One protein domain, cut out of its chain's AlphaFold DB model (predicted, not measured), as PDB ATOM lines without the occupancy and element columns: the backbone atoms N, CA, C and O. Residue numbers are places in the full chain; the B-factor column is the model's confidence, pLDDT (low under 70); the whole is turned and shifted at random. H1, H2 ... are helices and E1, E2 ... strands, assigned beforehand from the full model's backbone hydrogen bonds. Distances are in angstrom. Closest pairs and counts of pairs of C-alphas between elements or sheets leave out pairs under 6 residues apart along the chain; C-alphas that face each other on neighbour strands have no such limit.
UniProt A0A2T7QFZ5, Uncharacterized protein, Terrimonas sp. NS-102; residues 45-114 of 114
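Overview. This is residues 45 to 114 of the 114 residues of an uncharacterized protein of Terrimonas sp. NS-102 (UniProt A0A2T7QFZ5). A long two-stranded hairpin, E1 and E2, makes the long axis; H1 packs on E1, H2 follows, and past E2 the chain folds back to small H3. The 70 printed residues, under half in named elements, run H1, H2, E1, E2, H3, with one antiparallel sheet, E1 - E2; the class is mixed. The whole is loose, radius of gyration of the C-alphas 14.2 A, spans 42 by 24 by 22 A.

Arrangement. E1, residues 73 to 81, and E2, residues 87 to 95, form an antiparallel hairpin; N 74 and O 94 are within hydrogen-bond range at 2.8 A. H1, residues 55 to 61, comes closest to E1 at the C-alphas of Leu 58 and Leu 77, 5.6 A. H2, residues 65 to 68, is close but not clearly touching H1; their closest C-alphas, Lys 66 and Thr 59, are 7.2 A apart. H3, residues 104 to 108, and E2 have closest C-alphas Met 108 and Glu 95, 7.3 A. Every O i to N i+4 pair is within hydrogen-bond range in H1 and H3; H2 is too short for one.

Along the chain. E1 measures 25.2 A, E2 26.1 A. H1 begins at C-alpha 55 (-8.031, 45.450, 62.744); H3 ends at C-alpha 108 (-18.494, 33.990, 74.951).

Size, cuts and confidence. The farthest C-alphas, Gly 85 and Lys 102, are 42.3 A apart. The printed part has no cut. Residues 66 to 71 and 97 to 114 have pLDDT under 70.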
ATOM      1  N   PHE A  45      -0.714  24.955  61.109       96.56
ATOM      2  CA  PHE A  45      -0.320  26.335  60.844       96.56
ATOM      3  C   PHE A  45       1.161  26.439  60.462       96.56
ATOM      4  O   PHE A  45       2.027  25.750  61.010       96.56
ATOM      5  N   ASP A  46       1.469  27.322  59.515       95.88
ATOM      6  CA  ASP A  46       2.834  27.695  59.152       95.88
ATOM      7  C   ASP A  46       3.270  28.931  59.942       95.88
ATOM      8  O   ASP A  46       3.274  30.055  59.442       95.88
ATOM      9  N   PHE A  47       3.680  28.708  61.193       94.19
ATOM     10  CA  PHE A  47       4.167  29.763  62.091       94.19
ATOM     11  C   PHE A  47       5.348  30.570  61.525       94.19
ATOM     12  O   PHE A  47       5.582  31.690  61.969       94.19
ATOM     13  N   ARG A  48       6.080  30.044  60.530       93.94
ATOM     14  CA  ARG A  48       7.203  30.755  59.895       93.94
ATOM     15  C   ARG A  48       6.745  31.919  59.024       93.94
ATOM     16  O   ARG A  48       7.495  32.873  58.866       93.94
ATOM     17  N   LYS A  49       5.533  31.846  58.464       93.94
ATOM     18  CA  LYS A  49       4.929  32.956  57.715       93.94
ATOM     19  C   LYS A  49       4.382  34.056  58.627       93.94
ATOM     20  O   LYS A  49       4.072  35.139  58.140       93.94
ATOM     21  N   GLY A  50       4.282  33.792  59.930       92.69
ATOM     22  CA  GLY A  50       3.698  34.711  60.895       92.69
ATOM     23  C   GLY A  50       2.186  34.861  60.727       92.69
ATOM     24  O   GLY A  50       1.506  33.991  60.175       92.69
ATOM     25  N   PHE A  51       1.673  35.977  61.231       95.69
ATOM     26  CA  PHE A  51       0.250  36.288  61.303       95.69
ATOM     27  C   PHE A  51       0.002  37.711  60.832       95.69
ATOM     28  O   PHE A  51       0.850  38.582  61.025       95.69
ATOM     29  N   VAL A  52      -1.169  37.950  60.242       96.06
ATOM     30  CA  VAL A  52      -1.609  39.303  59.891       96.06
ATOM     31  C   VAL A  52      -2.860  39.625  60.695       96.06
ATOM     32  O   VAL A  52      -3.888  38.967  60.538       96.06
ATOM     33  N   PHE A  53      -2.760  40.632  61.559       94.88
ATOM     34  CA  PHE A  53      -3.876  41.133  62.354       94.88
ATOM     35  C   PHE A  53      -4.674  42.146  61.531       94.88
ATOM     36  O   PHE A  53      -4.128  43.121  61.014       94.88
ATOM     37  N   LEU A  54      -5.966  41.877  61.377       94.81
ATOM     38  CA  LEU A  54      -6.875  42.562  60.465       94.81
ATOM     39  C   LEU A  54      -7.819  43.494  61.242       94.81
ATOM     40  O   LEU A  54      -9.024  43.269  61.320       94.81
ATOM     41  N   ASP A  55      -7.268  44.535  61.872       90.25
ATOM     42  CA  ASP A  55      -8.031  45.450  62.744       90.25
ATOM     43  C   ASP A  55      -9.095  46.274  61.999       90.25
ATOM     44  O   ASP A  55     -10.136  46.640  62.567       90.25
ATOM     45  N   LYS A  56      -8.828  46.604  60.730       90.81
ATOM     46  CA  LYS A  56      -9.760  47.368  59.893       90.81
ATOM     47  C   LYS A  56     -10.942  46.493  59.509       90.81
ATOM     48  O   LYS A  56     -12.080  46.864  59.769       90.81
ATOM     49  N   GLU A  57     -10.659  45.303  59.008       93.62
ATOM     50  CA  GLU A  57     -11.642  44.310  58.596       93.62
ATOM     51  C   GLU A  57     -12.461  43.833  59.796       93.62
ATOM     52  O   GLU A  57     -13.676  43.726  59.695       93.62
ATOM     53  N   LEU A  58     -11.839  43.641  60.966       90.50
ATOM     54  CA  LEU A  58     -12.552  43.361  62.215       90.50
ATOM     55  C   LEU A  58     -13.583  44.457  62.519       90.50
ATOM     56  O   LEU A  58     -14.719  44.157  62.866       90.50
ATOM     57  N   THR A  59     -13.196  45.728  62.378       87.19
ATOM     58  CA  THR A  59     -14.100  46.864  62.616       87.19
ATOM     59  C   THR A  59     -15.249  46.902  61.609       87.19
ATOM     60  O   THR A  59     -16.366  47.257  61.981       87.19
ATOM     61  N   GLU A  60     -14.964  46.613  60.342       88.25
ATOM     62  CA  GLU A  60     -15.943  46.665  59.254       88.25
ATOM     63  C   GLU A  60     -16.937  45.504  59.322       88.25
ATOM     64  O   GLU A  60     -18.134  45.715  59.140       88.25
ATOM     65  N   LEU A  61     -16.447  44.298  59.620       87.06
ATOM     66  CA  LEU A  61     -17.254  43.084  59.711       87.06
ATOM     67  C   LEU A  61     -18.037  43.004  61.024       87.06
ATOM     68  O   LEU A  61     -19.173  42.541  61.012       87.06
ATOM     69  N   PHE A  62     -17.454  43.482  62.129       85.38
ATOM     70  CA  PHE A  62     -18.019  43.357  63.476       85.38
ATOM     71  C   PHE A  62     -18.059  44.706  64.225       85.38
ATOM     72  O   PHE A  62     -17.415  44.893  65.269       85.38
ATOM     73  N   PRO A  63     -18.798  45.707  63.710       81.00
ATOM     74  CA  PRO A  63     -18.812  47.064  64.262       81.00
ATOM     75  C   PRO A  63     -19.351  47.142  65.703       81.00
ATOM     76  O   PRO A  63     -19.076  48.098  66.434       81.00
ATOM     77  N   GLU A  64     -20.134  46.161  66.139       77.81
ATOM     78  CA  GLU A  64     -20.663  46.023  67.496       77.81
ATOM     79  C   GLU A  64     -19.635  45.581  68.537       77.81
ATOM     80  O   GLU A  64     -19.809  45.944  69.703       77.81
ATOM     81  N   LEU A  65     -18.549  44.897  68.156       75.62
ATOM     82  CA  LEU A  65     -17.476  44.544  69.099       75.62
ATOM     83  C   LEU A  65     -16.831  45.806  69.683       75.62
ATOM     84  O   LEU A  65     -16.642  45.917  70.893       75.62
ATOM     85  N   LYS A  66     -16.676  46.862  68.869       66.69
ATOM     86  CA  LYS A  66     -16.269  48.189  69.368       66.69
ATOM     87  C   LYS A  66     -17.247  48.801  70.367       66.69
ATOM     88  O   LYS A  66     -16.827  49.578  71.222       66.69
ATOM     89  N   LYS A  67     -18.544  48.500  70.260       62.81
ATOM     90  CA  LYS A  67     -19.584  49.069  71.138       62.81
ATOM     91  C   LYS A  67     -19.637  48.377  72.498       62.81
ATOM     92  O   LYS A  67     -20.069  48.999  73.462       62.81
ATOM     93  N   GLN A  68     -19.199  47.120  72.575       61.03
ATOM     94  CA  GLN A  68     -19.105  46.355  73.824       61.03
ATOM     95  C   GLN A  68     -17.774  46.576  74.565       61.03
ATOM     96  O   GLN A  68     -17.576  46.021  75.645       61.03
ATOM     97  N   GLY A  69     -16.893  47.415  74.009       53.88
ATOM     98  CA  GLY A  69     -15.560  47.692  74.530       53.88
ATOM     99  C   GLY A  69     -15.533  48.136  75.997       53.88
ATOM    100  O   GLY A  69     -16.253  49.039  76.429       53.88
ATOM    101  N   GLY A  70     -14.643  47.501  76.750       58.12
ATOM    102  CA  GLY A  70     -14.255  47.805  78.125       58.12
ATOM    103  C   GLY A  70     -12.985  47.019  78.461       58.12
ATOM    104  O   GLY A  70     -12.654  46.123  77.691       58.12
ATOM    105  N   SER A  71     -12.352  47.302  79.618       62.16
ATOM    106  CA  SER A  71     -10.990  46.857  80.025       62.16
ATOM    107  C   SER A  71     -10.735  45.327  80.102       62.16
ATOM    108  O   SER A  71      -9.840  44.862  80.812       62.16
ATOM    109  N   ARG A  72     -11.655  44.528  79.570       70.75
ATOM    110  CA  ARG A  72     -11.872  43.105  79.819       70.75
ATOM    111  C   ARG A  72     -12.121  42.320  78.539       70.75
ATOM    112  O   ARG A  72     -12.242  41.108  78.642       70.75
ATOM    113  N   PHE A  73     -12.227  42.962  77.381       77.56
ATOM    114  CA  PHE A  73     -12.486  42.280  76.115       77.56
ATOM    115  C   PHE A  73     -11.332  42.524  75.149       77.56
ATOM    116  O   PHE A  73     -10.922  43.664  74.946       77.56
ATOM    117  N   VAL A  74     -10.818  41.451  74.554       85.06
ATOM    118  CA  VAL A  74      -9.819  41.505  73.487       85.06
ATOM    119  C   VAL A  74     -10.383  40.773  72.281       85.06
ATOM    120  O   VAL A  74     -10.555  39.555  72.306       85.06
ATOM    121  N   ASP A  75     -10.659  41.544  71.233       88.88
ATOM    122  CA  ASP A  75     -11.116  41.058  69.937       88.88
ATOM    123  C   ASP A  75      -9.982  41.164  68.918       88.88
ATOM    124  O   ASP A  75      -9.351  42.216  68.780       88.88
ATOM    125  N   MET A  76      -9.721  40.077  68.198       91.56
ATOM    126  CA  MET A  76      -8.717  40.020  67.137       91.56
ATOM    127  C   MET A  76      -9.255  39.215  65.960       91.56
ATOM    128  O   MET A  76      -9.719  38.090  66.134       91.56
ATOM    129  N   LEU A  77      -9.137  39.757  64.750       94.94
ATOM    130  CA  LEU A  77      -9.287  38.988  63.519       94.94
ATOM    131  C   LEU A  77      -7.894  38.727  62.959       94.94
ATOM    132  O   LEU A  77      -7.147  39.669  62.694       94.94
ATOM    133  N   VAL A  78      -7.531  37.459  62.807       96.12
ATOM    134  CA  VAL A  78      -6.168  37.070  62.447       96.12
ATOM    135  C   VAL A  78      -6.183  36.212  61.200       96.12
ATOM    136  O   VAL A  78      -6.743  35.117  61.183       96.12
ATOM    137  N   LYS A  79      -5.520  36.690  60.152       97.00
ATOM    138  CA  LYS A  79      -5.212  35.885  58.978       97.00
ATOM    139  C   LYS A  79      -4.022  34.987  59.295       97.00
ATOM    140  O   LYS A  79      -2.938  35.451  59.657       97.00
ATOM    141  N   THR A  80      -4.244  33.693  59.132       96.38
ATOM    142  CA  THR A  80      -3.283  32.620  59.363       96.38
ATOM    143  C   THR A  80      -2.948  31.913  58.058       96.38
ATOM    144  O   THR A  80      -3.742  31.891  57.114       96.38
ATOM    145  N   PHE A  81      -1.761  31.316  58.009       97.00
ATOM    146  CA  PHE A  81      -1.312  30.525  56.872       97.00
ATOM    147  C   PHE A  81      -1.208  29.067  57.286       97.00
ATOM    148  O   PHE A  81      -0.596  28.742  58.304       97.00
ATOM    149  N   LEU A  82      -1.791  28.180  56.490       95.56
ATOM    150  CA  LEU A  82      -1.711  26.746  56.696       95.56
ATOM    151  C   LEU A  82      -0.506  26.161  55.958       95.56
ATOM    152  O   LEU A  82      -0.096  26.646  54.900       95.56
ATOM    153  N   LYS A  83       0.024  25.043  56.460       95.62
ATOM    154  CA  LYS A  83       1.127  24.318  55.801       95.62
ATOM    155  C   LYS A  83       0.759  23.751  54.429       95.62
ATOM    156  O   LYS A  83       1.646  23.483  53.629       95.62
ATOM    157  N   ASN A  84      -0.532  23.593  54.142       93.88
ATOM    158  CA  ASN A  84      -1.032  23.184  52.826       93.88
ATOM    159  C   ASN A  84      -1.096  24.346  51.810       93.88
ATOM    160  O   ASN A  84      -1.582  24.152  50.700       93.88
ATOM    161  N   GLY A  85      -0.640  25.546  52.187       91.31
ATOM    162  CA  GLY A  85      -0.610  26.728  51.326       91.31
ATOM    163  C   GLY A  85      -1.884  27.574  51.345       91.31
ATOM    164  O   GLY A  85      -1.879  28.645  50.746       91.31
ATOM    165  N   LYS A  86      -2.945  27.141  52.038       94.88
ATOM    166  CA  LYS A  86      -4.179  27.923  52.190       94.88
ATOM    167  C   LYS A  86      -4.038  29.019  53.242       94.88
ATOM    168  O   LYS A  86      -3.202  28.944  54.143       94.88
ATOM    169  N   GLU A  87      -4.901  30.016  53.123       95.62
ATOM    170  CA  GLU A  87      -5.071  31.092  54.092       95.62
ATOM    171  C   GLU A  87      -6.410  30.900  54.807       95.62
ATOM    172  O   GLU A  87      -7.403  30.581  54.160       95.62
ATOM    173  N   GLU A  88      -6.432  31.102  56.121       94.62
ATOM    174  CA  GLU A  88      -7.637  30.981  56.951       94.62
ATOM    175  C   GLU A  88      -7.725  32.160  57.912       94.62
ATOM    176  O   GLU A  88      -6.701  32.636  58.414       94.62
ATOM    177  N   TRP A  89      -8.935  32.644  58.177       95.44
ATOM    178  CA  TRP A  89      -9.171  33.761  59.092       95.44
ATOM    179  C   TRP A  89      -9.744  33.239  60.404       95.44
ATOM    180  O   TRP A  89     -10.719  32.492  60.416       95.44
ATOM    181  N   ILE A  90      -9.134  33.642  61.513       93.75
ATOM    182  CA  ILE A  90      -9.542  33.247  62.857       93.75
ATOM    183  C   ILE A  90     -10.003  34.494  63.597       93.75
ATOM    184  O   ILE A  90      -9.217  35.413  63.823       93.75
ATOM    185  N   LEU A  91     -11.275  34.508  63.988       92.69
ATOM    186  CA  LEU A  91     -11.796  35.469  64.950       92.69
ATOM    187  C   LEU A  91     -11.519  34.949  66.361       92.69
ATOM    188  O   LEU A  91     -11.892  33.828  66.708       92.69
ATOM    189  N   VAL A  92     -10.875  35.773  67.175       89.94
ATOM    190  CA  VAL A  92     -10.592  35.500  68.579       89.94
ATOM    191  C   VAL A  92     -11.283  36.552  69.427       89.94
ATOM    192  O   VAL A  92     -11.001  37.738  69.289       89.94
ATOM    193  N   HIS A  93     -12.152  36.088  70.321       88.44
ATOM    194  CA  HIS A  93     -12.784  36.893  71.357       88.44
ATOM    195  C   HIS A  93     -12.343  36.378  72.724       88.44
ATOM    196  O   HIS A  93     -12.569  35.212  73.058       88.44
ATOM    197  N   ILE A  94     -11.708  37.238  73.514       85.50
ATOM    198  CA  ILE A  94     -11.227  36.918  74.857       85.50
ATOM    199  C   ILE A  94     -11.916  37.856  75.843       85.50
ATOM    200  O   ILE A  94     -11.755  39.069  75.760       85.50
ATOM    201  N   GLU A  95     -12.631  37.293  76.817       83.69
ATOM    202  CA  GLU A  95     -13.205  38.038  77.942       83.69
ATOM    203  C   GLU A  95     -12.458  37.687  79.244       83.69
ATOM    204  O   GLU A  95     -12.483  36.547  79.713       83.69
ATOM    205  N   ILE A  96     -11.809  38.681  79.856       77.44
ATOM    206  CA  ILE A  96     -11.107  38.590  81.140       77.44
ATOM    207  C   ILE A  96     -12.057  39.005  82.268       77.44
ATOM    208  O   ILE A  96     -12.476  40.160  82.367       77.44
ATOM    209  N   GLN A  97     -12.364  38.081  83.181       69.56
ATOM    210  CA  GLN A  97     -13.182  38.364  84.365       69.56
ATOM    211  C   GLN A  97     -12.406  38.204  85.669       69.56
ATOM    212  O   GLN A  97     -11.718  37.213  85.879       69.56
ATOM    213  N   GLY A  98     -12.596  39.156  86.589       63.47
ATOM    214  CA  GLY A  98     -12.074  39.103  87.961       63.47
ATOM    215  C   GLY A  98     -13.041  38.509  88.999       63.47
ATOM    216  O   GLY A  98     -12.826  38.697  90.191       63.47
ATOM    217  N   GLY A  99     -14.135  37.858  88.584       62.53
ATOM    218  CA  GLY A  99     -15.142  37.264  89.477       62.53
ATOM    219  C   GLY A  99     -16.213  36.473  88.716       62.53
ATOM    220  O   GLY A  99     -16.306  36.578  87.499       62.53
ATOM    221  N   SER A 100     -17.034  35.677  89.412       56.16
ATOM    222  CA  SER A 100     -18.031  34.799  88.779       56.16
ATOM    223  C   SER A 100     -19.275  35.567  88.304       56.16
ATOM    224  O   SER A 100     -20.148  35.905  89.109       56.16
ATOM    225  N   ALA A 101     -19.408  35.815  86.999       60.44
ATOM    226  CA  ALA A 101     -20.635  36.357  86.413       60.44
ATOM    227  C   ALA A 101     -21.536  35.233  85.859       60.44
ATOM    228  O   ALA A 101     -21.145  34.504  84.952       60.44
ATOM    229  N   LYS A 102     -22.789  35.140  86.335       59.50
ATOM    230  CA  LYS A 102     -23.756  34.081  85.951       59.50
ATOM    231  C   LYS A 102     -24.055  33.977  84.442       59.50
ATOM    232  O   LYS A 102     -24.457  32.919  83.978       59.50
ATOM    233  N   ASN A 103     -23.830  35.046  83.672       63.47
ATOM    234  CA  ASN A 103     -24.120  35.105  82.230       63.47
ATOM    235  C   ASN A 103     -22.880  34.897  81.332       63.47
ATOM    236  O   ASN A 103     -22.943  35.192  80.141       63.47
ATOM    237  N   PHE A 104     -21.754  34.436  81.888       60.75
ATOM    238  CA  PHE A 104     -20.475  34.298  81.177       60.75
ATOM    239  C   PHE A 104     -20.518  33.383  79.941       60.75
ATOM    240  O   PHE A 104     -20.123  33.851  78.874       60.75
ATOM    241  N   PRO A 105     -21.074  32.151  79.997       63.38
ATOM    242  CA  PRO A 105     -21.082  31.278  78.823       63.38
ATOM    243  C   PRO A 105     -21.827  31.907  77.644       63.38
ATOM    244  O   PRO A 105     -21.378  31.828  76.509       63.38
ATOM    245  N   LYS A 106     -22.940  32.604  77.912       61.97
ATOM    246  CA  LYS A 106     -23.752  33.235  76.866       61.97
ATOM    247  C   LYS A 106     -23.007  34.356  76.132       61.97
ATOM    248  O   LYS A 106     -23.227  34.518  74.939       61.97
ATOM    249  N   ARG A 107     -22.141  35.114  76.818       64.81
ATOM    250  CA  ARG A 107     -21.373  36.207  76.197       64.81
ATOM    251  C   ARG A 107     -20.206  35.709  75.355       64.81
ATOM    252  O   ARG A 107     -19.974  36.284  74.304       64.81
ATOM    253  N   MET A 108     -19.580  34.597  75.734       62.44
ATOM    254  CA  MET A 108     -18.494  33.990  74.951       62.44
ATOM    255  C   MET A 108     -18.922  33.548  73.545       62.44
ATOM    256  O   MET A 108     -18.138  33.646  72.609       62.44
ATOM    257  N   PHE A 109     -20.164  33.084  73.374       59.97
ATOM    258  CA  PHE A 109     -20.673  32.646  72.064       59.97
ATOM    259  C   PHE A 109     -21.366  33.756  71.267       59.97
ATOM    260  O   PHE A 109     -21.681  33.572  70.094       59.97
ATOM    261  N   GLN A 110     -21.627  34.910  71.880       63.50
ATOM    262  CA  GLN A 110     -22.382  35.983  71.243       63.50
ATOM    263  C   GLN A 110     -21.660  36.641  70.043       63.50
ATOM    264  O   GLN A 110     -22.354  36.933  69.071       63.50
ATOM    265  N   PRO A 111     -20.322  36.812  70.047       57.25
ATOM    266  CA  PRO A 111     -19.555  37.274  68.884       57.25
ATOM    267  C   PRO A 111     -19.575  36.309  67.695       57.25
ATOM    268  O   PRO A 111     -19.460  36.739  66.558       57.25
ATOM    269  N   ALA A 112     -19.702  35.003  67.949       50.38
ATOM    270  CA  ALA A 112     -19.600  33.971  66.916       50.38
ATOM    271  C   ALA A 112     -20.943  33.625  66.242       50.38
ATOM    272  O   ALA A 112     -20.960  32.920  65.236       50.38
ATOM    273  N   CYS A 113     -22.074  34.065  66.803       42.38
ATOM    274  CA  CYS A 113     -23.415  33.643  66.382       42.38
ATOM    275  C   CYS A 113     -24.287  34.770  65.805       42.38
ATOM    276  O   CYS A 113     -25.515  34.632  65.824       42.38
ATOM    277  N   ARG A 114     -23.718  35.882  65.324       42.97
ATOM    278  CA  ARG A 114     -24.514  36.986  64.770       42.97
ATOM    279  C   ARG A 114     -23.923  37.636  63.539       42.97
ATOM    280  O   ARG A 114     -22.694  37.816  63.522       42.97
TER     281      ARG A 114